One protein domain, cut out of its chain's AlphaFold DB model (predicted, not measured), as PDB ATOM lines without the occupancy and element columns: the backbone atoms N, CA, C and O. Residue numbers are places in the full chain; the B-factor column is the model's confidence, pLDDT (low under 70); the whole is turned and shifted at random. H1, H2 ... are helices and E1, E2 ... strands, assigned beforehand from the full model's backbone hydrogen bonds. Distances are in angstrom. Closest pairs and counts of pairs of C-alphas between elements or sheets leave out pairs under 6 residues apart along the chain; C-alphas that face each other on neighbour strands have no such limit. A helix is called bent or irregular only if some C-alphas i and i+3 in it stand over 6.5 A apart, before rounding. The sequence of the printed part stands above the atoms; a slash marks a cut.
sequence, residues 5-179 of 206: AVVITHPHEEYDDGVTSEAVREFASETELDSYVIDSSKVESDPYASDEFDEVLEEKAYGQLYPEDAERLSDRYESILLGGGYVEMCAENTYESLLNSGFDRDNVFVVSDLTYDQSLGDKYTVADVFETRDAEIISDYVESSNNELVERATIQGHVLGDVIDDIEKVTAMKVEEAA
ATOM      1  N   ALA A   5     -26.961  15.259 -33.892       91.69
ATOM      2  CA  ALA A   5     -28.144  14.415 -34.041       91.69
ATOM      3  C   ALA A   5     -29.341  14.981 -33.274       91.69
ATOM      4  O   ALA A   5     -29.187  15.819 -32.383       91.69
ATOM      5  N   VAL A   6     -30.532  14.497 -33.619       90.81
ATOM      6  CA  VAL A   6     -31.774  14.789 -32.897       90.81
ATOM      7  C   VAL A   6     -32.239  13.531 -32.182       90.81
ATOM      8  O   VAL A   6     -32.326  12.474 -32.797       90.81
ATOM      9  N   VAL A   7     -32.589  13.659 -30.908       92.75
ATOM     10  CA  VAL A   7     -33.236  12.611 -30.120       92.75
ATOM     11  C   VAL A   7     -34.606  13.114 -29.686       92.75
ATOM     12  O   VAL A   7     -34.711  14.089 -28.943       92.75
ATOM     13  N   ILE A   8     -35.655  12.450 -30.162       90.38
ATOM     14  CA  ILE A   8     -37.041  12.695 -29.776       90.38
ATOM     15  C   ILE A   8     -37.453  11.651 -28.744       90.38
ATOM     16  O   ILE A   8     -37.371  10.449 -28.989       90.38
ATOM     17  N   THR A   9     -37.903  12.104 -27.581       89.50
ATOM     18  CA  THR A   9     -38.451  11.217 -26.555       89.50
ATOM     19  C   THR A   9     -39.945  10.991 -26.779       89.50
ATOM     20  O   THR A   9     -40.653  11.883 -27.256       89.50
ATOM     21  N   HIS A  10     -40.420   9.784 -26.467       85.25
ATOM     22  CA  HIS A  10     -41.830   9.413 -26.581       85.25
ATOM     23  C   HIS A  10     -42.756  10.355 -25.773       85.25
ATOM     24  O   HIS A  10     -42.339  10.959 -24.776       85.25
ATOM     25  N   PRO A  11     -44.050  10.429 -26.131       77.56
ATOM     26  CA  PRO A  11     -45.060  11.122 -25.345       77.56
ATOM     27  C   PRO A  11     -45.212  10.456 -23.976       77.56
ATOM     28  O   PRO A  11     -45.192   9.226 -23.867       77.56
ATOM     29  N   HIS A  12     -45.444  11.234 -22.918       77.12
ATOM     30  CA  HIS A  12     -45.829  10.638 -21.640       77.12
ATOM     31  C   HIS A  12     -47.283  10.141 -21.695       77.12
ATOM     32  O   HIS A  12     -48.182  10.922 -21.995       77.12
ATOM     33  N   GLU A  13     -47.539   8.886 -21.314       69.19
ATOM     34  CA  GLU A  13     -48.852   8.229 -21.465       69.19
ATOM     35  C   GLU A  13     -50.025   8.978 -20.803       69.19
ATOM     36  O   GLU A  13     -51.140   8.981 -21.317       69.19
ATOM     37  N   GLU A  14     -49.777   9.621 -19.660       69.06
ATOM     38  CA  GLU A  14     -50.801  10.371 -18.918       69.06
ATOM     39  C   GLU A  14     -50.876  11.857 -19.301       69.06
ATOM     40  O   GLU A  14     -51.879  12.523 -19.027       69.06
ATOM     41  N   TYR A  15     -49.798  12.405 -19.871       68.12
ATOM     42  CA  TYR A  15     -49.607  13.858 -19.948       68.12
ATOM     43  C   TYR A  15     -49.529  14.370 -21.380       68.12
ATOM     44  O   TYR A  15     -49.929  15.510 -21.610       68.12
ATOM     45  N   ASP A  16     -49.143  13.547 -22.351       69.12
ATOM     46  CA  ASP A  16     -49.162  13.931 -23.757       69.12
ATOM     47  C   ASP A  16     -50.485  13.521 -24.421       69.12
ATOM     48  O   ASP A  16     -50.687  12.369 -24.802       69.12
ATOM     49  N   ASP A  17     -51.394  14.483 -24.591       70.31
ATOM     50  CA  ASP A  17     -52.596  14.296 -25.421       70.31
ATOM     51  C   ASP A  17     -52.320  14.639 -26.904       70.31
ATOM     52  O   ASP A  17     -53.225  15.040 -27.639       70.31
ATOM     53  N   GLY A  18     -51.064  14.520 -27.351       71.44
ATOM     54  CA  GLY A  18     -50.602  14.880 -28.692       71.44
ATOM     55  C   GLY A  18     -50.170  16.341 -28.828       71.44
ATOM     56  O   GLY A  18     -50.249  16.878 -29.933       71.44
ATOM     57  N   VAL A  19     -49.726  16.968 -27.733       73.69
ATOM     58  CA  VAL A  19     -49.414  18.408 -27.635       73.69
ATOM     59  C   VAL A  19     -48.394  18.824 -28.691       73.69
ATOM     60  O   VAL A  19     -48.614  19.798 -29.402       73.69
ATOM     61  N   THR A  20     -47.315  18.054 -28.837       74.94
ATOM     62  CA  THR A  20     -46.224  18.351 -29.778       74.94
ATOM     63  C   THR A  20     -46.250  17.452 -31.012       74.94
ATOM     64  O   THR A  20     -45.338  17.492 -31.831       74.94
ATOM     65  N   SER A  21     -47.303  16.650 -31.198       77.75
ATOM     66  CA  SER A  21     -47.270  15.547 -32.162       77.75
ATOM     67  C   SER A  21     -47.172  15.942 -33.629       77.75
ATOM     68  O   SER A  21     -46.491  15.269 -34.402       77.75
ATOM     69  N   GLU A  22     -47.830  17.030 -34.016       79.19
ATOM     70  CA  GLU A  22     -47.713  17.581 -35.364       79.19
ATOM     71  C   GLU A  22     -46.335  18.222 -35.567       79.19
ATOM     72  O   GLU A  22     -45.667  17.905 -36.547       79.19
ATOM     73  N   ALA A  23     -45.865  19.005 -34.589       79.56
ATOM     74  CA  ALA A  23     -44.565  19.673 -34.632       79.56
ATOM     75  C   ALA A  23     -43.390  18.681 -34.702       79.56
ATOM     76  O   ALA A  23     -42.454  18.880 -35.472       79.56
ATOM     77  N   VAL A  24     -43.453  17.576 -33.950       82.44
ATOM     78  CA  VAL A  24     -42.443  16.505 -33.982       82.44
ATOM     79  C   VAL A  24     -42.373  15.855 -35.364       82.44
ATOM     80  O   VAL A  24     -41.275  15.644 -35.879       82.44
ATOM     81  N   ARG A  25     -43.522  15.558 -35.984       79.06
ATOM     82  CA  ARG A  25     -43.567  14.955 -37.327       79.06
ATOM     83  C   ARG A  25     -43.088  15.916 -38.405       79.06
ATOM     84  O   ARG A  25     -42.319  15.516 -39.272       79.06
ATOM     85  N   GLU A  26     -43.519  17.173 -38.341       81.88
ATOM     86  CA  GLU A  26     -43.060  18.222 -39.253       81.88
ATOM     87  C   GLU A  26     -41.536  18.359 -39.169       81.88
ATOM     88  O   GLU A  26     -40.852  18.170 -40.176       81.88
ATOM     89  N   PHE A  27     -40.996  18.521 -37.958       83.00
ATOM     90  CA  PHE A  27     -39.557  18.605 -37.720       83.00
ATOM     91  C   PHE A  27     -38.796  17.380 -38.250       83.00
ATOM     92  O   PHE A  27     -37.789  17.533 -38.942       83.00
ATOM     93  N   ALA A  28     -39.273  16.165 -37.958       80.75
ATOM     94  CA  ALA A  28     -38.641  14.927 -38.419       80.75
ATOM     95  C   ALA A  28     -38.638  14.808 -39.952       80.75
ATOM     96  O   ALA A  28     -37.668  14.334 -40.535       80.75
ATOM     97  N   SER A  29     -39.695  15.278 -40.620       79.69
ATOM     98  CA  SER A  29     -39.803  15.218 -42.081       79.69
ATOM     99  C   SER A  29     -38.929  16.239 -42.820       79.69
ATOM    100  O   SER A  29     -38.619  16.044 -43.999       79.69
ATOM    101  N   GLU A  30     -38.546  17.327 -42.149       81.94
ATOM    102  CA  GLU A  30     -37.805  18.445 -42.742       81.94
ATOM    103  C   GLU A  30     -36.316  18.458 -42.377       81.94
ATOM    104  O   GLU A  30     -35.510  19.050 -43.099       81.94
ATOM    105  N   THR A  31     -35.936  17.818 -41.270       80.62
ATOM    106  CA  THR A  31     -34.545  17.791 -40.813       80.62
ATOM    107  C   THR A  31     -33.656  16.925 -41.711       80.62
ATOM    108  O   THR A  31     -34.033  15.843 -42.149       80.62
ATOM    109  N   GLU A  32     -32.429  17.389 -41.969       84.00
ATOM    110  CA  GLU A  32     -31.374  16.603 -42.636       84.00
ATOM    111  C   GLU A  32     -30.409  15.937 -41.628       84.00
ATOM    112  O   GLU A  32     -29.374  15.388 -42.017       84.00
ATOM    113  N   LEU A  33     -30.696  16.049 -40.326       87.19
ATOM    114  CA  LEU A  33     -29.890  15.473 -39.249       87.19
ATOM    115  C   LEU A  33     -30.228  13.997 -39.040       87.19
ATOM    116  O   LEU A  33     -31.371  13.598 -39.227       87.19
ATOM    117  N   ASP A  34     -29.247  13.225 -38.559       90.12
ATOM    118  CA  ASP A  34     -29.518  11.869 -38.080       90.12
ATOM    119  C   ASP A  34     -30.522  11.963 -36.912       90.12
ATOM    120  O   ASP A  34     -30.287  12.666 -35.920       90.12
ATOM    121  N   SER A  35     -31.651  11.281 -37.060       90.25
ATOM    122  CA  SER A  35     -32.839  11.440 -36.228       90.25
ATOM    123  C   SER A  35     -33.191  10.144 -35.499       90.25
ATOM    124  O   SER A  35     -33.270   9.061 -36.079       90.25
ATOM    125  N   TYR A  36     -33.400  10.257 -34.194       92.25
ATOM    126  CA  TYR A  36     -33.657   9.140 -33.299       92.25
ATOM    127  C   TYR A  36     -34.971   9.362 -32.568       92.25
ATOM    128  O   TYR A  36     -35.210  10.462 -32.071       92.25
ATOM    129  N   VAL A  37     -35.783   8.316 -32.435       90.75
ATOM    130  CA  VAL A  37     -36.944   8.326 -31.538       90.75
ATOM    131  C   VAL A  37     -36.790   7.255 -30.472       90.75
ATOM    132  O   VAL A  37     -36.475   6.108 -30.775       90.75
ATOM    133  N   ILE A  38     -36.975   7.628 -29.210       88.38
ATOM    134  CA  ILE A  38     -37.031   6.675 -28.105       88.38
ATOM    135  C   ILE A  38     -38.464   6.179 -28.021       88.38
ATOM    136  O   ILE A  38     -39.335   6.968 -27.676       88.38
ATOM    137  N   ASP A  39     -38.703   4.906 -28.324       81.06
ATOM    138  CA  ASP A  39     -40.037   4.302 -28.274       81.06
ATOM    139  C   ASP A  39     -40.346   3.786 -26.865       81.06
ATOM    140  O   ASP A  39     -39.551   3.054 -26.263       81.06
ATOM    141  N   SER A  40     -41.532   4.121 -26.352       72.88
ATOM    142  CA  SER A  40     -42.086   3.449 -25.183       72.88
ATOM    143  C   SER A  40     -43.081   2.383 -25.616       72.88
ATOM    144  O   SER A  40     -44.266   2.641 -25.815       72.88
ATOM    145  N   SER A  41     -42.626   1.127 -25.603       60.44
ATOM    146  CA  SER A  41     -43.466  -0.064 -25.834       60.44
ATOM    147  C   SER A  41     -44.716  -0.180 -24.936       60.44
ATOM    148  O   SER A  41     -45.537  -1.081 -25.130       60.44
ATOM    149  N   LYS A  42     -44.860   0.686 -23.924       55.03
ATOM    150  CA  LYS A  42     -46.014   0.761 -23.020       55.03
ATOM    151  C   LYS A  42     -47.089   1.750 -23.481       55.03
ATOM    152  O   LYS A  42     -48.219   1.640 -23.012       55.03
ATOM    153  N   VAL A  43     -46.779   2.659 -24.404       58.47
ATOM    154  CA  VAL A  43     -47.741   3.609 -24.970       58.47
ATOM    155  C   VAL A  43     -48.413   2.934 -26.171       58.47
ATOM    156  O   VAL A  43     -47.841   2.849 -27.252       58.47
ATOM    157  N   GLU A  44     -49.642   2.423 -25.998       51.34
ATOM    158  CA  GLU A  44     -50.366   1.617 -27.014       51.34
ATOM    159  C   GLU A  44     -50.662   2.348 -28.348       51.34
ATOM    160  O   GLU A  44     -51.212   1.757 -29.280       51.34
ATOM    161  N   SER A  45     -50.277   3.616 -28.481       58.28
ATOM    162  CA  SER A  45     -50.354   4.378 -29.724       58.28
ATOM    163  C   SER A  45     -49.380   5.547 -29.684       58.28
ATOM    164  O   SER A  45     -49.826   6.691 -29.671       58.28
ATOM    165  N   ASP A  46     -48.079   5.275 -29.604       65.00
ATOM    166  CA  ASP A  46     -47.079   6.338 -29.669       65.00
ATOM    167  C   ASP A  46     -47.176   7.061 -31.037       65.00
ATOM    168  O   ASP A  46     -46.857   6.468 -32.073       65.00
ATOM    169  N   PRO A  47     -47.654   8.324 -31.098       64.94
ATOM    170  CA  PRO A  47     -47.703   9.096 -32.333       64.94
ATOM    171  C   PRO A  47     -46.321   9.384 -32.937       64.94
ATOM    172  O   PRO A  47     -46.292   9.831 -34.090       64.94
ATOM    173  N   TYR A  48     -45.231   9.161 -32.193       70.69
ATOM    174  CA  TYR A  48     -43.840   9.407 -32.586       70.69
ATOM    175  C   TYR A  48     -43.139   8.132 -33.073       70.69
ATOM    176  O   TYR A  48     -42.102   8.236 -33.720       70.69
ATOM    177  N   ALA A  49     -43.730   6.945 -32.876       63.19
ATOM    178  CA  ALA A  49     -43.279   5.694 -33.491       63.19
ATOM    179  C   ALA A  49     -43.580   5.704 -35.006       63.19
ATOM    180  O   ALA A  49     -44.533   5.091 -35.492       63.19
ATOM    181  N   SER A  50     -42.794   6.482 -35.747       63.44
ATOM    182  CA  SER A  50     -42.942   6.751 -37.176       63.44
ATOM    183  C   SER A  50     -41.756   6.185 -37.957       63.44
ATOM    184  O   SER A  50     -40.627   6.197 -37.474       63.44
ATOM    185  N   ASP A  51     -41.998   5.768 -39.204       69.75
ATOM    186  CA  ASP A  51     -40.949   5.427 -40.182       69.75
ATOM    187  C   ASP A  51     -40.149   6.673 -40.645       69.75
ATOM    188  O   ASP A  51     -39.287   6.571 -41.518       69.75
ATOM    189  N   GLU A  52     -40.479   7.861 -40.124       75.75
ATOM    190  CA  GLU A  52     -39.853   9.152 -40.446       75.75
ATOM    191  C   GLU A  52     -38.518   9.383 -39.724       75.75
ATOM    192  O   GLU A  52     -37.763  10.256 -40.139       75.75
ATOM    193  N   PHE A  53     -38.213   8.604 -38.682       84.31
ATOM    194  CA  PHE A  53     -36.935   8.667 -37.970       84.31
ATOM    195  C   PHE A  53     -35.932   7.659 -38.536       84.31
ATOM    196  O   PHE A  53     -36.307   6.562 -38.957       84.31
ATOM    197  N   ASP A  54     -34.640   7.995 -38.503       88.00
ATOM    198  CA  ASP A  54     -33.583   7.100 -38.993       88.00
ATOM    199  C   ASP A  54     -33.447   5.841 -38.133       88.00
ATOM    200  O   ASP A  54     -33.114   4.762 -38.638       88.00
ATOM    201  N   GLU A  55     -33.685   5.970 -36.827       89.69
ATOM    202  CA  GLU A  55     -33.561   4.865 -35.888       89.69
ATOM    203  C   GLU A  55     -34.516   4.989 -34.692       89.69
ATOM    204  O   GLU A  55     -34.716   6.063 -34.124       89.69
ATOM    205  N   VAL A  56     -35.063   3.845 -34.276       88.69
ATOM    206  CA  VAL A  56     -35.832   3.709 -33.038       88.69
ATOM    207  C   VAL A  56     -34.920   3.149 -31.949       88.69
ATOM    208  O   VAL A  56     -34.326   2.083 -32.124       88.69
ATOM    209  N   LEU A  57     -34.818   3.862 -30.830       89.94
ATOM    210  CA  LEU A  57     -34.070   3.465 -29.641       89.94
ATOM    211  C   LEU A  57     -35.019   2.839 -28.615       89.94
ATOM    212  O   LEU A  57     -36.115   3.346 -28.375       89.94
ATOM    213  N   GLU A  58     -34.585   1.750 -27.983       84.81
ATOM    214  CA  GLU A  58     -35.335   1.140 -26.884       84.81
ATOM    215  C   GLU A  58     -35.077   1.895 -25.572       84.81
ATOM    216  O   GLU A  58     -33.953   2.308 -25.272       84.81
ATOM    217  N   GLU A  59     -36.111   2.027 -24.742       87.88
ATOM    218  CA  GLU A  59     -35.972   2.579 -23.395       87.88
ATOM    219  C   GLU A  59     -35.857   1.502 -22.308       87.88
ATOM    220  O   GLU A  59     -36.430   0.412 -22.386       87.88
ATOM    221  N   LYS A  60     -35.193   1.853 -21.204       87.12
ATOM    222  CA  LYS A  60     -35.306   1.130 -19.931       87.12
ATOM    223  C   LYS A  60     -36.610   1.466 -19.215       87.12
ATOM    224  O   LYS A  60     -37.281   0.563 -18.706       87.12
ATOM    225  N   ALA A  61     -36.909   2.759 -19.109       86.75
ATOM    226  CA  ALA A  61     -38.121   3.298 -18.501       86.75
ATOM    227  C   ALA A  61     -38.194   4.821 -18.682       86.75
ATOM    228  O   ALA A  61     -37.243   5.509 -18.314       86.75
ATOM    229  N   TYR A  62     -39.349   5.328 -19.114       85.50
ATOM    230  CA  TYR A  62     -39.692   6.753 -19.106       85.50
ATOM    231  C   TYR A  62     -38.605   7.633 -19.752       85.50
ATOM    232  O   TYR A  62     -38.059   8.521 -19.100       85.50
ATOM    233  N   GLY A  63     -38.218   7.328 -20.990       88.44
ATOM    234  CA  GLY A  63     -37.173   8.012 -21.756       88.44
ATOM    235  C   GLY A  63     -35.738   7.590 -21.417       88.44
ATOM    236  O   GLY A  63     -34.801   7.945 -22.124       88.44
ATOM    237  N   GLN A  64     -35.511   6.799 -20.365       92.06
ATOM    238  CA  GLN A  64     -34.153   6.406 -19.991       92.06
ATOM    239  C   GLN A  64     -33.514   5.489 -21.047       92.06
ATOM    240  O   GLN A  64     -33.905   4.328 -21.180       92.06
ATOM    241  N   LEU A  65     -32.460   5.969 -21.713       93.44
ATOM    242  CA  LEU A  65     -31.681   5.169 -22.664       93.44
ATOM    243  C   LEU A  65     -30.920   4.021 -21.988       93.44
ATOM    244  O   LEU A  65     -30.493   4.107 -20.825       93.44
ATOM    245  N   TYR A  66     -30.676   2.960 -22.756       94.00
ATOM    246  CA  TYR A  66     -29.655   1.982 -22.406       94.00
ATOM    247  C   TYR A  66     -28.249   2.615 -22.460       94.00
ATOM    248  O   TYR A  66     -27.989   3.443 -23.334       94.00
ATOM    249  N   PRO A  67     -27.327   2.246 -21.545       94.62
ATOM    250  CA  PRO A  67     -25.964   2.767 -21.526       94.62
ATOM    251  C   PRO A  67     -25.254   2.592 -22.863       94.62
ATOM    252  O   PRO A  67     -24.557   3.495 -23.296       94.62
ATOM    253  N   GLU A  68     -25.478   1.466 -23.536       94.75
ATOM    254  CA  GLU A  68     -24.868   1.158 -24.824       94.75
ATOM    255  C   GLU A  68     -25.320   2.123 -25.932       94.75
ATOM    256  O   GLU A  68     -24.516   2.508 -26.782       94.75
ATOM    257  N   ASP A  69     -26.588   2.547 -25.916       95.38
ATOM    258  CA  ASP A  69     -27.109   3.535 -26.863       95.38
ATOM    259  C   ASP A  69     -26.633   4.947 -26.526       95.38
ATOM    260  O   ASP A  69     -26.218   5.679 -27.424       95.38
ATOM    261  N   ALA A  70     -26.611   5.310 -25.242       95.06
ATOM    262  CA  ALA A  70     -26.077   6.594 -24.798       95.06
ATOM    263  C   ALA A  70     -24.579   6.739 -25.137       95.06
ATOM    264  O   ALA A  70     -24.170   7.750 -25.709       95.06
ATOM    265  N   GLU A  71     -23.771   5.704 -24.877       95.38
ATOM    266  CA  GLU A  71     -22.351   5.647 -25.256       95.38
ATOM    267  C   GLU A  71     -22.177   5.769 -26.772       95.38
ATOM    268  O   GLU A  71     -21.362   6.561 -27.241       95.38
ATOM    269  N   ARG A  72     -22.990   5.057 -27.561       95.06
ATOM    270  CA  ARG A  72     -22.938   5.136 -29.025       95.06
ATOM    271  C   ARG A  72     -23.259   6.532 -29.552       95.06
ATOM    272  O   ARG A  72     -22.596   6.983 -30.486       95.06
ATOM    273  N   LEU A  73     -24.267   7.199 -28.992       94.56
ATOM    274  CA  LEU A  73     -24.599   8.580 -29.346       94.56
ATOM    275  C   LEU A  73     -23.448   9.524 -28.967       94.56
ATOM    276  O   LEU A  73     -23.063  10.363 -29.779       94.56
ATOM    277  N   SER A  74     -22.845   9.327 -27.792       92.50
ATOM    278  CA  SER A  74     -21.700  10.110 -27.312       92.50
ATOM    279  C   SER A  74     -20.425   9.936 -28.122       92.50
ATOM    280  O   SER A  74     -19.665  10.889 -28.267       92.50
ATOM    281  N   ASP A  75     -20.175   8.742 -28.644       92.94
ATOM    282  CA  ASP A  75     -19.005   8.477 -29.480       92.94
ATOM    283  C   ASP A  75     -19.177   9.017 -30.907       92.94
ATOM    284  O   ASP A  75     -18.189   9.253 -31.609       92.94
ATOM    285  N   ARG A  76     -20.427   9.153 -31.370       94.12
ATOM    286  CA  ARG A  76     -20.748   9.478 -32.765       94.12
ATOM    287  C   ARG A  76     -21.006  10.961 -33.006       94.12
ATOM    288  O   ARG A  76     -20.710  11.423 -34.107       94.12
ATOM    289  N   TYR A  77     -21.556  11.676 -32.030       92.81
ATOM    290  CA  TYR A  77     -21.990  13.060 -32.198       92.81
ATOM    291  C   TYR A  77     -21.319  13.979 -31.187       92.81
ATOM    292  O   TYR A  77     -21.145  13.631 -30.024       92.81
ATOM    293  N   GLU A  78     -20.982  15.184 -31.637       89.38
ATOM    294  CA  GLU A  78     -20.493  16.245 -30.762       89.38
ATOM    295  C   GLU A  78     -21.643  16.980 -30.081       89.38
ATOM    296  O   GLU A  78     -21.441  17.551 -29.017       89.38
ATOM    297  N   SER A  79     -22.838  17.004 -30.686       88.12
ATOM    298  CA  SER A  79     -24.012  17.712 -30.166       88.12
ATOM    299  C   SER A  79     -25.309  16.918 -30.325       88.12
ATOM    300  O   SER A  79     -25.493  16.185 -31.297       88.12
ATOM    301  N   ILE A  80     -26.232  17.105 -29.380       89.00
ATOM    302  CA  ILE A  80     -27.567  16.498 -29.391       89.00
ATOM    303  C   ILE A  80     -28.623  17.596 -29.263       89.00
ATOM    304  O   ILE A  80     -28.578  18.411 -28.339       89.00
ATOM    305  N   LEU A  81     -29.591  17.586 -30.177       88.75
ATOM    306  CA  LEU A  81     -30.864  18.282 -30.025       88.75
ATOM    307  C   LEU A  81     -31.857  17.314 -29.374       88.75
ATOM    308  O   LEU A  81     -32.170  16.274 -29.947       88.75
ATOM    309  N   LEU A  82     -32.330  17.636 -28.179       88.19
ATOM    310  CA  LEU A  82     -33.276  16.836 -27.414       88.19
ATOM    311  C   LEU A  82     -34.667  17.472 -27.498       88.19
ATOM    312  O   LEU A  82     -34.840  18.640 -27.144       88.19
ATOM    313  N   GLY A  83     -35.649  16.708 -27.962       86.19
ATOM    314  CA  GLY A  83     -37.044  17.134 -28.064       86.19
ATOM    315  C   GLY A  83     -38.014  16.028 -27.651       86.19
ATOM    316  O   GLY A  83     -37.603  14.913 -27.326       86.19
ATOM    317  N   GLY A  84     -39.310  16.318 -27.707       81.25
ATOM    318  CA  GLY A  84     -40.368  15.364 -27.378       81.25
ATOM    319  C   GLY A  84     -40.546  15.134 -25.877       81.25
ATOM    320  O   GLY A  84     -39.687  15.484 -25.065       81.25
ATOM    321  N   GLY A  85     -41.665  14.495 -25.536       78.75
ATOM    322  CA  GLY A  85     -41.980  14.014 -24.194       78.75
ATOM    323  C   GLY A  85     -42.118  15.089 -23.115       78.75
ATOM    324  O   GLY A  85     -41.960  16.291 -23.331       78.75
ATOM    325  N   TYR A  86     -42.458  14.616 -21.917       83.31
ATOM    326  CA  TYR A  86     -42.590  15.458 -20.733       83.31
ATOM    327  C   TYR A  86     -41.203  15.835 -20.204       83.31
ATOM    328  O   TYR A  86     -40.397  14.943 -19.907       83.31
ATOM    329  N   VAL A  87     -40.928  17.138 -20.081       81.38
ATOM    330  CA  VAL A  87     -39.589  17.649 -19.750       81.38
ATOM    331  C   VAL A  87     -39.064  17.135 -18.408       81.38
ATOM    332  O   VAL A  87     -37.918  16.695 -18.337       81.38
ATOM    333  N   GLU A  88     -39.920  17.083 -17.383       77.81
ATOM    334  CA  GLU A  88     -39.566  16.656 -16.018       77.81
ATOM    335  C   GLU A  88     -39.517  15.132 -15.833       77.81
ATOM    336  O   GLU A  88     -39.489  14.622 -14.712       77.81
ATOM    337  N   MET A  89     -39.559  14.367 -16.929       83.62
ATOM    338  CA  MET A  89     -39.448  12.916 -16.853       83.62
ATOM    339  C   MET A  89     -38.726  12.315 -18.054       83.62
ATOM    340  O   MET A  89     -37.596  11.857 -17.918       83.62
ATOM    341  N   CYS A  90     -39.358  12.295 -19.229       88.81
ATOM    342  CA  CYS A  90     -38.835  11.581 -20.394       88.81
ATOM    343  C   CYS A  90     -37.576  12.254 -20.952       88.81
ATOM    344  O   CYS A  90     -36.555  11.590 -21.165       88.81
ATOM    345  N   ALA A  91     -37.622  13.577 -21.126       88.31
ATOM    346  CA  ALA A  91     -36.469  14.337 -21.597       88.31
ATOM    347  C   ALA A  91     -35.344  14.348 -20.549       88.31
ATOM    348  O   ALA A  91     -34.195  14.063 -20.887       88.31
ATOM    349  N   GLU A  92     -35.663  14.585 -19.271       87.88
ATOM    350  CA  GLU A  92     -34.672  14.583 -18.182       87.88
ATOM    351  C   GLU A  92     -33.952  13.238 -18.048       87.88
ATOM    352  O   GLU A  92     -32.723  13.197 -18.024       87.88
ATOM    353  N   ASN A  93     -34.679  12.120 -18.062       91.75
ATOM    354  CA  ASN A  93     -34.059  10.795 -17.992       91.75
ATOM    355  C   ASN A  93     -33.166  10.498 -19.205       91.75
ATOM    356  O   ASN A  93     -32.140   9.828 -19.064       91.75
ATOM    357  N   THR A  94     -33.536  10.992 -20.390       93.56
ATOM    358  CA  THR A  94     -32.709  10.869 -21.599       93.56
ATOM    359  C   THR A  94     -31.416  11.665 -21.452       93.56
ATOM    360  O   THR A  94     -30.330  11.135 -21.694       93.56
ATOM    361  N   TYR A  95     -31.526  12.919 -21.012       92.38
ATOM    362  CA  TYR A  95     -30.386  13.793 -20.753       92.38
ATOM    363  C   TYR A  95     -29.428  13.180 -19.731       92.38
ATOM    364  O   TYR A  95     -28.235  13.059 -20.001       92.38
ATOM    365  N   GLU A  96     -29.945  12.694 -18.604       93.12
ATOM    366  CA  GLU A  96     -29.144  12.023 -17.583       93.12
ATOM    367  C   GLU A  96     -28.456  10.764 -18.122       93.12
ATOM    368  O   GLU A  96     -27.296  10.505 -17.797       93.12
ATOM    369  N   SER A  97     -29.115   9.976 -18.978       95.44
ATOM    370  CA  SER A  97     -28.455   8.840 -19.632       95.44
ATOM    371  C   SER A  97     -27.261   9.273 -20.492       95.44
ATOM    372  O   SER A  97     -26.217   8.622 -20.420       95.44
ATOM    373  N   LEU A  98     -27.376  10.375 -21.245       94.25
ATOM    374  CA  LEU A  98     -26.276  10.935 -22.043       94.25
ATOM    375  C   LEU A  98     -25.133  11.446 -21.152       94.25
ATOM    376  O   LEU A  98     -23.963  11.151 -21.395       94.25
ATOM    377  N   LEU A  99     -25.437  12.162 -20.068       93.44
ATOM    378  CA  LEU A  99     -24.396  12.625 -19.143       93.44
ATOM    379  C   LEU A  99     -23.646  11.457 -18.497       93.44
ATOM    380  O   LEU A  99     -22.420  11.480 -18.369       93.44
ATOM    381  N   ASN A 100     -24.376  10.407 -18.116       94.38
ATOM    382  CA  ASN A 100     -23.795   9.220 -17.499       94.38
ATOM    383  C   ASN A 100     -22.922   8.404 -18.465       94.38
ATOM    384  O   ASN A 100     -22.038   7.684 -17.995       94.38
ATOM    385  N   SER A 101     -23.109   8.535 -19.785       93.25
ATOM    386  CA  SER A 101     -22.188   7.974 -20.783       93.25
ATOM    387  C   SER A 101     -20.953   8.849 -21.035       93.25
ATOM    388  O   SER A 101     -20.071   8.455 -21.791       93.25
ATOM    389  N   GLY A 102     -20.855  10.014 -20.387       90.31
ATOM    390  CA  GLY A 102     -19.749  10.957 -20.545       90.31
ATOM    391  C   GLY A 102     -19.972  12.021 -21.620       90.31
ATOM    392  O   GLY A 102     -19.010  12.705 -21.973       90.31
ATOM    393  N   PHE A 103     -21.206  12.177 -22.116       91.69
ATOM    394  CA  PHE A 103     -21.552  13.247 -23.049       91.69
ATOM    395  C   PHE A 103     -21.360  14.611 -22.380       91.69
ATOM    396  O   PHE A 103     -21.680  14.795 -21.201       91.69
ATOM    397  N   ASP A 104     -20.838  15.583 -23.124       86.50
ATOM    398  CA  ASP A 104     -20.650  16.931 -22.596       86.50
ATOM    399  C   ASP A 104     -22.004  17.630 -22.413       86.50
ATOM    400  O   ASP A 104     -22.718  17.905 -23.382       86.50
ATOM    401  N   ARG A 105     -22.332  17.962 -21.159       84.38
ATOM    402  CA  ARG A 105     -23.541  18.709 -20.781       84.38
ATOM    403  C   ARG A 105     -23.752  19.969 -21.614       84.38
ATOM    404  O   ARG A 105     -24.890  20.335 -21.897       84.38
ATOM    405  N   ASP A 106     -22.681  20.643 -22.023       80.94
ATOM    406  CA  ASP A 106     -22.781  21.914 -22.738       80.94
ATOM    407  C   ASP A 106     -23.129  21.733 -24.221       80.94
ATOM    408  O   ASP A 106     -23.466  22.709 -24.893       80.94
ATOM    409  N   ASN A 107     -23.163  20.483 -24.694       84.19
ATOM    410  CA  ASN A 107     -23.512  20.104 -26.057       84.19
ATOM    411  C   ASN A 107     -24.872  19.397 -26.192       84.19
ATOM    412  O   ASN A 107     -25.181  18.853 -27.254       84.19
ATOM    413  N   VAL A 108     -25.707  19.443 -25.151       84.44
ATOM    414  CA  VAL A 108     -27.118  19.044 -25.237       84.44
ATOM    415  C   VAL A 108     -28.006  20.293 -25.241       84.44
ATOM    416  O   VAL A 108     -27.936  21.136 -24.334       84.44
ATOM    417  N   PHE A 109     -28.828  20.422 -26.284       83.00
ATOM    418  CA  PHE A 109     -29.743  21.544 -26.520       83.00
ATOM    419  C   PHE A 109     -31.177  21.050 -26.493       83.00
ATOM    420  O   PHE A 109     -31.472  20.028 -27.102       83.00
ATOM    421  N   VAL A 110     -32.063  21.773 -25.817       81.38
ATOM    422  CA  VAL A 110     -33.481  21.412 -25.766       81.38
ATOM    423  C   VAL A 110     -34.210  22.161 -26.869       81.38
ATOM    424  O   VAL A 110     -34.102  23.382 -26.967       81.38
ATOM    425  N   VAL A 111     -34.973  21.443 -27.687       82.12
ATOM    426  CA  VAL A 111     -35.844  22.054 -28.692       82.12
ATOM    427  C   VAL A 111     -37.162  22.421 -28.011       82.12
ATOM    428  O   VAL A 111     -38.030  21.574 -27.821       82.12
ATOM    429  N   SER A 112     -37.290  23.681 -27.593       75.00
ATOM    430  CA  SER A 112     -38.410  24.174 -26.776       75.00
ATOM    431  C   SER A 112     -39.787  24.003 -27.419       75.00
ATOM    432  O   SER A 112     -40.765  23.824 -26.701       75.00
ATOM    433  N   ASP A 113     -39.864  24.030 -28.750       75.56
ATOM    434  CA  ASP A 113     -41.111  23.840 -29.505       75.56
ATOM    435  C   ASP A 113     -41.569  22.374 -29.540       75.56
ATOM    436  O   ASP A 113     -42.738  22.077 -29.777       75.56
ATOM    437  N   LEU A 114     -40.645  21.440 -29.305       78.12
ATOM    438  CA  LEU A 114     -40.913  20.001 -29.351       78.12
ATOM    439  C   LEU A 114     -41.053  19.384 -27.961       78.12
ATOM    440  O   LEU A 114     -41.461  18.229 -27.846       78.12
ATOM    441  N   THR A 115     -40.715  20.130 -26.916       79.62
ATOM    442  CA  THR A 115     -40.722  19.674 -25.528       79.62
ATOM    443  C   THR A 115     -41.844  20.382 -24.783       79.62
ATOM    444  O   THR A 115     -42.020  21.592 -24.933       79.62
ATOM    445  N   TYR A 116     -42.607  19.651 -23.972       78.31
ATOM    446  CA  TYR A 116     -43.711  20.223 -23.205       78.31
ATOM    447  C   TYR A 116     -43.541  19.989 -21.705       78.31
ATOM    448  O   TYR A 116     -42.860  19.060 -21.259       78.31
ATOM    449  N   ASP A 117     -44.203  20.842 -20.934       75.81
ATOM    450  CA  ASP A 117     -44.259  20.766 -19.480       75.81
ATOM    451  C   ASP A 117     -45.720  20.850 -19.002       75.81
ATOM    452  O   ASP A 117     -46.639  21.213 -19.748       75.81
ATOM    453  N   GLN A 118     -45.944  20.480 -17.746       65.69
ATOM    454  CA  GLN A 118     -47.214  20.570 -17.056       65.69
ATOM    455  C   GLN A 118     -47.046  21.461 -15.830       65.69
ATOM    456  O   GLN A 118     -46.558  21.032 -14.788       65.69
ATOM    457  N   SER A 119     -47.573  22.681 -15.914       55.19
ATOM    458  CA  SER A 119     -47.677  23.572 -14.761       55.19
ATOM    459  C   SER A 119     -49.140  23.905 -14.479       55.19
ATOM    460  O   SER A 119     -49.928  24.194 -15.379       55.19
ATOM    461  N   LEU A 120     -49.529  23.823 -13.203       49.62
ATOM    462  CA  LEU A 120     -50.828  24.275 -12.681       49.62
ATOM    463  C   LEU A 120     -52.089  23.652 -13.325       49.62
ATOM    464  O   LEU A 120     -53.194  24.160 -13.133       49.62
ATOM    465  N   GLY A 121     -51.956  22.506 -13.997       57.31
ATOM    466  CA  GLY A 121     -53.078  21.747 -14.563       57.31
ATOM    467  C   GLY A 121     -53.371  22.024 -16.038       57.31
ATOM    468  O   GLY A 121     -54.212  21.328 -16.604       57.31
ATOM    469  N   ASP A 122     -52.644  22.955 -16.654       61.44
ATOM    470  CA  ASP A 122     -52.652  23.180 -18.095       61.44
ATOM    471  C   ASP A 122     -51.352  22.638 -18.729       61.44
ATOM    472  O   ASP A 122     -50.343  22.438 -18.047       61.44
ATOM    473  N   LYS A 123     -51.401  22.343 -20.031       68.00
ATOM    474  CA  LYS A 123     -50.307  21.737 -20.806       68.00
ATOM    475  C   LYS A 123     -49.843  22.731 -21.863       68.00
ATOM    476  O   LYS A 123     -50.681  23.223 -22.619       68.00
ATOM    477  N   TYR A 124     -48.543  22.990 -21.929       71.94
ATOM    478  CA  TYR A 124     -47.953  23.953 -22.860       71.94
ATOM    479  C   TYR A 124     -46.619  23.422 -23.373       71.94
ATOM    480  O   TYR A 124     -45.912  22.727 -22.636       71.94
ATOM    481  N   THR A 125     -46.251  23.763 -24.609       73.69
ATOM    482  CA  THR A 125     -44.843  23.621 -24.995       73.69
ATOM    483  C   THR A 125     -44.002  24.584 -24.167       73.69
ATOM    484  O   THR A 125     -44.492  25.612 -23.685       73.69
ATOM    485  N   VAL A 126     -42.721  24.269 -23.995       73.69
ATOM    486  CA  VAL A 126     -41.807  25.184 -23.309       73.69
ATOM    487  C   VAL A 126     -41.761  26.526 -24.055       73.69
ATOM    488  O   VAL A 126     -41.736  27.575 -23.420       73.69
ATOM    489  N   ALA A 127     -41.836  26.507 -25.391       71.81
ATOM    490  CA  ALA A 127     -41.908  27.710 -26.218       71.81
ATOM    491  C   ALA A 127     -43.166  28.562 -25.954       71.81
ATOM    492  O   ALA A 127     -43.032  29.769 -25.743       71.81
ATOM    493  N   ASP A 128     -44.358  27.955 -25.877       71.00
ATOM    494  CA  ASP A 128     -45.628  28.667 -25.643       71.00
ATOM    495  C   ASP A 128     -45.592  29.514 -24.365       71.00
ATOM    496  O   ASP A 128     -46.103  30.636 -24.333       71.00
ATOM    497  N   VAL A 129     -44.952  29.001 -23.307       67.25
ATOM    498  CA  VAL A 129     -44.773  29.730 -22.043       67.25
ATOM    499  C   VAL A 129     -44.013  31.040 -22.282       67.25
ATOM    500  O   VAL A 129     -44.412  32.090 -21.770       67.25
ATOM    501  N   PHE A 130     -42.967  31.017 -23.109       62.59
ATOM    502  CA  PHE A 130     -42.155  32.194 -23.425       62.59
ATOM    503  C   PHE A 130     -42.799  33.125 -24.454       62.59
ATOM    504  O   PHE A 130     -42.598  34.343 -24.382       62.59
ATOM    505  N   GLU A 131     -43.617  32.605 -25.371       65.94
ATOM    506  CA  GLU A 131     -44.355  33.423 -26.338       65.94
ATOM    507  C   GLU A 131     -45.350  34.379 -25.673       65.94
ATOM    508  O   GLU A 131     -45.600  35.471 -26.196       65.94
ATOM    509  N   THR A 132     -45.869  34.028 -24.490       62.84
ATOM    510  CA  THR A 132     -46.729  34.931 -23.709       62.84
ATOM    511  C   THR A 132     -46.051  36.270 -23.407       62.84
ATOM    512  O   THR A 132     -46.736  37.289 -23.274       62.84
ATOM    513  N   ARG A 133     -44.708  36.281 -23.312       55.94
ATOM    514  CA  ARG A 133     -43.879  37.408 -22.847       55.94
ATOM    515  C   ARG A 133     -44.331  37.974 -21.496       55.94
ATOM    516  O   ARG A 133     -44.018  39.122 -21.170       55.94
ATOM    517  N   ASP A 134     -45.076  37.191 -20.722       57.19
ATOM    518  CA  ASP A 134     -45.539  37.568 -19.399       57.19
ATOM    519  C   ASP A 134     -44.475  37.162 -18.377       57.19
ATOM    520  O   ASP A 134     -44.221  35.982 -18.136       57.19
ATOM    521  N   ALA A 135     -43.810  38.164 -17.805       51.56
ATOM    522  CA  ALA A 135     -42.713  37.946 -16.874       51.56
ATOM    523  C   ALA A 135     -43.149  37.218 -15.590       51.56
ATOM    524  O   ALA A 135     -42.315  36.559 -14.982       51.56
ATOM    525  N   GLU A 136     -44.416  37.329 -15.178       53.56
ATOM    526  CA  GLU A 136     -44.939  36.636 -13.994       53.56
ATOM    527  C   GLU A 136     -45.142  35.150 -14.303       53.56
ATOM    528  O   GLU A 136     -44.656  34.310 -13.558       53.56
ATOM    529  N   ILE A 137     -45.723  34.822 -15.463       59.75
ATOM    530  CA  ILE A 137     -45.892  33.429 -15.921       59.75
ATOM    531  C   ILE A 137     -44.535  32.746 -16.117       59.75
ATOM    532  O   ILE A 137     -44.342  31.615 -15.681       59.75
ATOM    533  N   ILE A 138     -43.581  33.439 -16.741       57.38
ATOM    534  CA  ILE A 138     -42.224  32.924 -16.947       57.38
ATOM    535  C   ILE A 138     -41.504  32.730 -15.606       57.38
ATOM    536  O   ILE A 138     -40.862  31.703 -15.404       57.38
ATOM    537  N   SER A 139     -41.607  33.695 -14.689       56.50
ATOM    538  CA  SER A 139     -40.993  33.592 -13.363       56.50
ATOM    539  C   SER A 139     -41.597  32.447 -12.561       56.50
ATOM    540  O   SER A 139     -40.851  31.658 -11.997       56.50
ATOM    541  N   ASP A 140     -42.922  32.313 -12.548       61.16
ATOM    542  CA  ASP A 140     -43.614  31.224 -11.857       61.16
ATOM    543  C   ASP A 140     -43.242  29.865 -12.461       61.16
ATOM    544  O   ASP A 140     -43.012  28.902 -11.733       61.16
ATOM    545  N   TYR A 141     -43.125  29.776 -13.787       61.69
ATOM    546  CA  TYR A 141     -42.689  28.569 -14.482       61.69
ATOM    547  C   TYR A 141     -41.252  28.175 -14.109       61.69
ATOM    548  O   TYR A 141     -41.013  27.044 -13.694       61.69
ATOM    549  N   VAL A 142     -40.311  29.122 -14.148       61.56
ATOM    550  CA  VAL A 142     -38.904  28.881 -13.787       61.56
ATOM    551  C   VAL A 142     -38.733  28.596 -12.292       61.56
ATOM    552  O   VAL A 142     -37.979  27.706 -11.933       61.56
ATOM    553  N   GLU A 143     -39.422  29.320 -11.405       61.34
ATOM    554  CA  GLU A 143     -39.327  29.105  -9.953       61.34
ATOM    555  C   GLU A 143     -40.028  27.820  -9.494       61.34
ATOM    556  O   GLU A 143     -39.653  27.240  -8.471       61.34
ATOM    557  N   SER A 144     -41.065  27.383 -10.215       57.19
ATOM    558  CA  SER A 144     -41.756  26.123  -9.926       57.19
ATOM    559  C   SER A 144     -41.003  24.909 -10.462       57.19
ATOM    560  O   SER A 144     -41.038  23.856  -9.816       57.19
ATOM    561  N   SER A 145     -40.286  25.063 -11.575       59.94
ATOM    562  CA  SER A 145     -39.469  23.997 -12.129       59.94
ATOM    563  C   SER A 145     -38.171  23.841 -11.336       59.94
ATOM    564  O   SER A 145     -37.407  24.781 -11.145       59.94
ATOM    565  N   ASN A 146     -37.898  22.625 -10.861       59.78
ATOM    566  CA  ASN A 146     -36.591  22.269 -10.290       59.78
ATOM    567  C   ASN A 146     -35.720  21.521 -11.314       59.78
ATOM    568  O   ASN A 146     -34.825  20.771 -10.926       59.78
ATOM    569  N   ASN A 147     -36.022  21.673 -12.604       65.44
ATOM    570  CA  ASN A 147     -35.462  20.864 -13.673       65.44
ATOM    571  C   ASN A 147     -34.442  21.666 -14.504       65.44
ATOM    572  O   ASN A 147     -34.753  22.703 -15.094       65.44
ATOM    573  N   GLU A 148     -33.209  21.158 -14.587       68.69
ATOM    574  CA  GLU A 148     -32.106  21.814 -15.306       68.69
ATOM    575  C   GLU A 148     -32.388  21.954 -16.815       68.69
ATOM    576  O   GLU A 148     -31.961  22.928 -17.433       68.69
ATOM    577  N   LEU A 149     -33.129  21.028 -17.435       68.44
ATOM    578  CA  LEU A 149     -33.513  21.153 -18.844       68.44
ATOM    579  C   LEU A 149     -34.511  22.284 -19.066       68.44
ATOM    580  O   LEU A 149     -34.421  22.949 -20.096       68.44
ATOM    581  N   VAL A 150     -35.413  22.541 -18.117       65.62
ATOM    582  CA  VAL A 150     -36.324  23.690 -18.181       65.62
ATOM    583  C   VAL A 150     -35.540  24.991 -18.085       65.62
ATOM    584  O   VAL A 150     -35.732  25.873 -18.922       65.62
ATOM    585  N   GLU A 151     -34.587  25.104 -17.158       66.00
ATOM    586  CA  GLU A 151     -33.690  26.266 -17.090       66.00
ATOM    587  C   GLU A 151     -32.880  26.436 -18.386       66.00
ATOM    588  O   GLU A 151     -32.749  27.545 -18.906       66.00
ATOM    589  N   ARG A 152     -32.364  25.343 -18.963       67.50
ATOM    590  CA  ARG A 152     -31.602  25.391 -20.221       67.50
ATOM    591  C   ARG A 152     -32.473  25.785 -21.406       67.50
ATOM    592  O   ARG A 152     -32.065  26.660 -22.163       67.50
ATOM    593  N   ALA A 153     -33.659  25.202 -21.545       65.12
ATOM    594  CA  ALA A 153     -34.631  25.578 -22.564       65.12
ATOM    595  C   ALA A 153     -35.076  27.037 -22.390       65.12
ATOM    596  O   ALA A 153     -35.242  27.746 -23.374       65.12
ATOM    597  N   THR A 154     -35.171  27.518 -21.146       60.06
ATOM    598  CA  THR A 154     -35.451  28.922 -20.818       60.06
ATOM    599  C   THR A 154     -34.329  29.842 -21.281       60.06
ATOM    600  O   THR A 154     -34.593  30.831 -21.958       60.06
ATOM    601  N   ILE A 155     -33.074  29.534 -20.938       59.09
ATOM    602  CA  ILE A 155     -31.904  30.332 -21.329       59.09
ATOM    603  C   ILE A 155     -31.749  30.322 -22.853       59.09
ATOM    604  O   ILE A 155     -31.551  31.372 -23.461       59.09
ATOM    605  N   GLN A 156     -31.882  29.154 -23.483       61.62
ATOM    606  CA  GLN A 156     -31.787  28.989 -24.935       61.62
ATOM    607  C   GLN A 156     -32.947  29.696 -25.651       61.62
ATOM    608  O   GLN A 156     -32.712  30.433 -26.606       61.62
ATOM    609  N   GLY A 157     -34.170  29.561 -25.137       50.62
ATOM    610  CA  GLY A 157     -35.371  30.240 -25.616       50.62
ATOM    611  C   GLY A 157     -35.318  31.760 -25.444       50.62
ATOM    612  O   GLY A 157     -35.735  32.483 -26.339       50.62
ATOM    613  N   HIS A 158     -34.731  32.278 -24.358       46.81
ATOM    614  CA  HIS A 158     -34.481  33.717 -24.180       46.81
ATOM    615  C   HIS A 158     -33.442  34.252 -25.169       46.81
ATOM    616  O   HIS A 158     -33.626  35.330 -25.730       46.81
ATOM    617  N   VAL A 159     -32.369  33.495 -25.425       44.69
ATOM    618  CA  VAL A 159     -31.380  33.848 -26.455       44.69
ATOM    619  C   VAL A 159     -32.007  33.802 -27.857       44.69
ATOM    620  O   VAL A 159     -31.650  34.613 -28.704       44.69
ATOM    621  N   LEU A 160     -32.982  32.919 -28.095       37.06
ATOM    622  CA  LEU A 160     -33.747  32.827 -29.343       37.06
ATOM    623  C   LEU A 160     -34.844  33.898 -29.464       37.06
ATOM    624  O   LEU A 160     -35.054  34.408 -30.556       37.06
ATOM    625  N   GLY A 161     -35.489  34.338 -28.382       34.53
ATOM    626  CA  GLY A 161     -36.516  35.393 -28.406       34.53
ATOM    627  C   GLY A 161     -36.026  36.738 -28.962       34.53
ATOM    628  O   GLY A 161     -36.801  37.472 -29.580       34.53
ATOM    629  N   ASP A 162     -34.728  37.018 -28.811       32.34
ATOM    630  CA  ASP A 162     -34.037  38.169 -29.410       32.34
ATOM    631  C   ASP A 162     -33.409  37.857 -30.796       32.34
ATOM    632  O   ASP A 162     -32.886  38.760 -31.453       32.34
ATOM    633  N   VAL A 163     -33.462  36.597 -31.262       34.75
ATOM    634  CA  VAL A 163     -32.756  36.057 -32.451       34.75
ATOM    635  C   VAL A 163     -33.660  35.187 -33.370       34.75
ATOM    636  O   VAL A 163     -33.166  34.502 -34.261       34.75
ATOM    637  N   ILE A 164     -34.998  35.248 -33.272       33.12
ATOM    638  CA  ILE A 164     -35.950  34.593 -34.218       33.12
ATOM    639  C   ILE A 164     -36.030  35.334 -35.581       33.12
ATOM    640  O   ILE A 164     -37.064  35.421 -36.226       33.12
ATOM    641  N   ASP A 165     -34.904  35.850 -36.072       32.94
ATOM    642  CA  ASP A 165     -34.726  36.193 -37.492       32.94
ATOM    643  C   ASP A 165     -33.615  35.346 -38.152       32.94
ATOM    644  O   ASP A 165     -33.362  35.503 -39.341       32.94
ATOM    645  N   ASP A 166     -32.932  34.449 -37.422       36.62
ATOM    646  CA  ASP A 166     -31.626  33.937 -37.865       36.62
ATOM    647  C   ASP A 166     -31.313  32.497 -37.376       36.62
ATOM    648  O   ASP A 166     -30.223  32.206 -36.878       36.62
ATOM    649  N   ILE A 167     -32.237  31.542 -37.560       37.91
ATOM    650  CA  ILE A 167     -31.985  30.099 -37.314       37.91
ATOM    651  C   ILE A 167     -30.808  29.566 -38.168       37.91
ATOM    652  O   ILE A 167     -30.064  28.696 -37.722       37.91
ATOM    653  N   GLU A 168     -30.522  30.165 -39.333       35.69
ATOM    654  CA  GLU A 168     -29.303  29.872 -40.114       35.69
ATOM    655  C   GLU A 168     -28.002  30.331 -39.417       35.69
ATOM    656  O   GLU A 168     -26.911  29.847 -39.727       35.69
ATOM    657  N   LYS A 169     -28.084  31.263 -38.461       38.03
ATOM    658  CA  LYS A 169     -26.927  31.925 -37.848       38.03
ATOM    659  C   LYS A 169     -26.468  31.263 -36.550       38.03
ATOM    660  O   LYS A 169     -25.277  31.302 -36.254       38.03
ATOM    661  N   VAL A 170     -27.361  30.603 -35.809       36.03
ATOM    662  CA  VAL A 170     -27.008  29.863 -34.578       36.03
ATOM    663  C   VAL A 170     -26.124  28.656 -34.906       36.03
ATOM    664  O   VAL A 170     -25.097  28.442 -34.260       36.03
ATOM    665  N   THR A 171     -26.437  27.948 -35.992       36.44
ATOM    666  CA  THR A 171     -25.588  26.883 -36.547       36.44
ATOM    667  C   THR A 171     -24.242  27.431 -37.040       36.44
ATOM    668  O   THR A 171     -23.225  26.751 -36.943       36.44
ATOM    669  N   ALA A 172     -24.193  28.685 -37.506       34.66
ATOM    670  CA  ALA A 172     -22.962  29.333 -37.964       34.66
ATOM    671  C   ALA A 172     -22.078  29.887 -36.824       34.66
ATOM    672  O   ALA A 172     -20.853  29.885 -36.948       34.66
ATOM    673  N   MET A 173     -22.655  30.330 -35.700       34.53
ATOM    674  CA  MET A 173     -21.905  30.956 -34.600       34.53
ATOM    675  C   MET A 173     -21.029  29.965 -33.821       34.53
ATOM    676  O   MET A 173     -19.922  30.321 -33.418       34.53
ATOM    677  N   LYS A 174     -21.444  28.700 -33.692       35.75
ATOM    678  CA  LYS A 174     -20.597  27.662 -33.077       35.75
ATOM    679  C   LYS A 174     -19.427  27.219 -33.956       35.75
ATOM    680  O   LYS A 174     -18.398  26.792 -33.435       35.75
ATOM    681  N   VAL A 175     -19.547  27.376 -35.276       34.75
ATOM    682  CA  VAL A 175     -18.485  27.032 -36.233       34.75
ATOM    683  C   VAL A 175     -17.336  28.051 -36.196       34.75
ATOM    684  O   VAL A 175     -16.186  27.676 -36.419       34.75
ATOM    685  N   GLU A 176     -17.597  29.322 -35.864       31.05
ATOM    686  CA  GLU A 176     -16.530  30.330 -35.733       31.05
ATOM    687  C   GLU A 176     -15.848  30.329 -34.353       31.05
ATOM    688  O   GLU A 176     -14.630  30.514 -34.289       31.05
ATOM    689  N   GLU A 177     -16.561  30.061 -33.252       29.75
ATOM    690  CA  GLU A 177     -15.959  30.097 -31.906       29.75
ATOM    691  C   GLU A 177     -15.050  28.894 -31.602       29.75
ATOM    692  O   GLU A 177     -14.009  29.061 -30.961       29.75
ATOM    693  N   ALA A 178     -15.342  27.710 -32.152       30.98
ATOM    694  CA  ALA A 178     -14.456  26.546 -32.044       30.98
ATOM    695  C   ALA A 178     -13.103  26.750 -32.766       30.98
ATOM    696  O   ALA A 178     -12.107  26.097 -32.445       30.98
ATOM    697  N   ALA A 179     -13.030  27.697 -33.712       31.34
ATOM    698  CA  ALA A 179     -11.801  28.039 -34.423       31.34
ATOM    699  C   ALA A 179     -10.939  29.090 -33.694       31.34
ATOM    700  O   ALA A 179      -9.767  29.268 -34.051       31.34
TER     701      ALA A 179
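What this domain is: This is residues 5 to 179 of the 206 residues of an uncharacterized protein of Nanohaloarchaea archaeon SW_7_43_1 (UniProt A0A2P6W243). A strongly twisted sheet of five parallel strands curls round helix H3, with H2 on that same face and H1 on the other, as three layers. Next to its edge strand E5 a smaller part is built of H4, H5 and H6, three helices side by side in a triangle, with the short hairpin E6 and E7 close by, while nearly all of H7 sticks out as a tail. The printed part has 175 residues with seven named helices and seven named strands, in the order E1 H1 E2 E3 H2 E4 H3 E5 E6 E7 H4 H5 H6 H7. The large sheet runs E3 E2 E1 E4 E5, the small one is antiparallel, and the class is mixed, helices and strands. The whole is compact, with a radius of gyration of the C-alphas of 15.5 A and spans of 46 by 41 by 30 A.

How they stand to each other: E1, residues 5 to 9, is an inner strand of the large sheet. H1, residues 21 to 30, is on this sheet at a height over the sheet of 9.9 A, and its closest C-alphas to E1 are those of Val 24 and Ile 8, 7.8 A apart. E2, residues 34 to 39, is parallel to E1 at 17 degrees, with N 8 and O 36 within hydrogen-bond range at 2.8 A. E1, H1 and E2 form a strand-helix-strand unit, two parallel neighbour strands with a helix between them in the chain, and its crossover is right-handed. E3, residues 55 to 61, is the edge strand parallel to E2, with N 57 and O 37 at 2.8 A. H2, residues 67 to 76, is on the opposite face from H1. E4, residues 79 to 84, is parallel to E1, with N 7 and O 81 at 2.8 A; E3, H2 and E4 form a split right-handed unit, with E2 and E1 between its strands. H3, residues 87 to 100, touches H2 with residues 97 to 100 alone, about perpendicular, only just, at 72 degrees; the closest C-alphas, of Leu 98 and Ala 70, are 5.1 A apart. E5, residues 108 to 110, is the other edge strand, parallel to E4, with N 82 and O 109 at 2.8 A; E4, H3 and E5 form another right-handed strand-helix-strand unit. E6, residues 116 to 119, and E7, residues 122 to 125, form a hairpin, with N 117 and O 124 at 3.1 A. H4, residues 126 to 131, and H5, residues 135 to 144, form a helical hairpin at a shallow tilt of 20 degrees, closest at the C-alphas of Phe 130 and Ile 138, 6.5 A. H6, residues 148 to 161, is the hub: it touches H3, H4 and, only just, with 3 pairs of C-alphas within 8 A, H5. H6 only grazes the large sheet; its closest C-alphas to E5 are those of Ala 153 and Val 110, 5.4 A apart. H7, residues 167 to 177, touches no helix. Every O i to N i+4 pair is within hydrogen-bond range in H1, H2, H5 and H6; the counts are 8 of 10 in H3, 1 of 2 in H4 and 3 of 7 in H7, where 3 of 8 O i to N i+3 pairs are within range.

Where its parts are: E1 begins at C-alpha 5, (-28.144, 14.415, -34.041). E3 is 18.0 A long from first to last C-alpha, and so is H3, which is irregular, only just: C-alphas 88 and 91 are 6.8 A apart. H6 measures 19.4 A from C-alpha 148, (-32.106, 21.814, -15.306). H7 measures 16.9 A and ends at C-alpha 177, (-15.959, 30.097, -31.906).

The domain as a whole: The C-alphas farthest apart, of Glu 44 and Ala 179, are 47.3 A from each other. The printed part has no cut, and the links E1 to H1 and E2 to E3 are long. Residues 162 to 169 and 171 to 179 stand free. The mean pLDDT of the printed part is 72.4, with 71 residues under 70, among them residues 129 to 179.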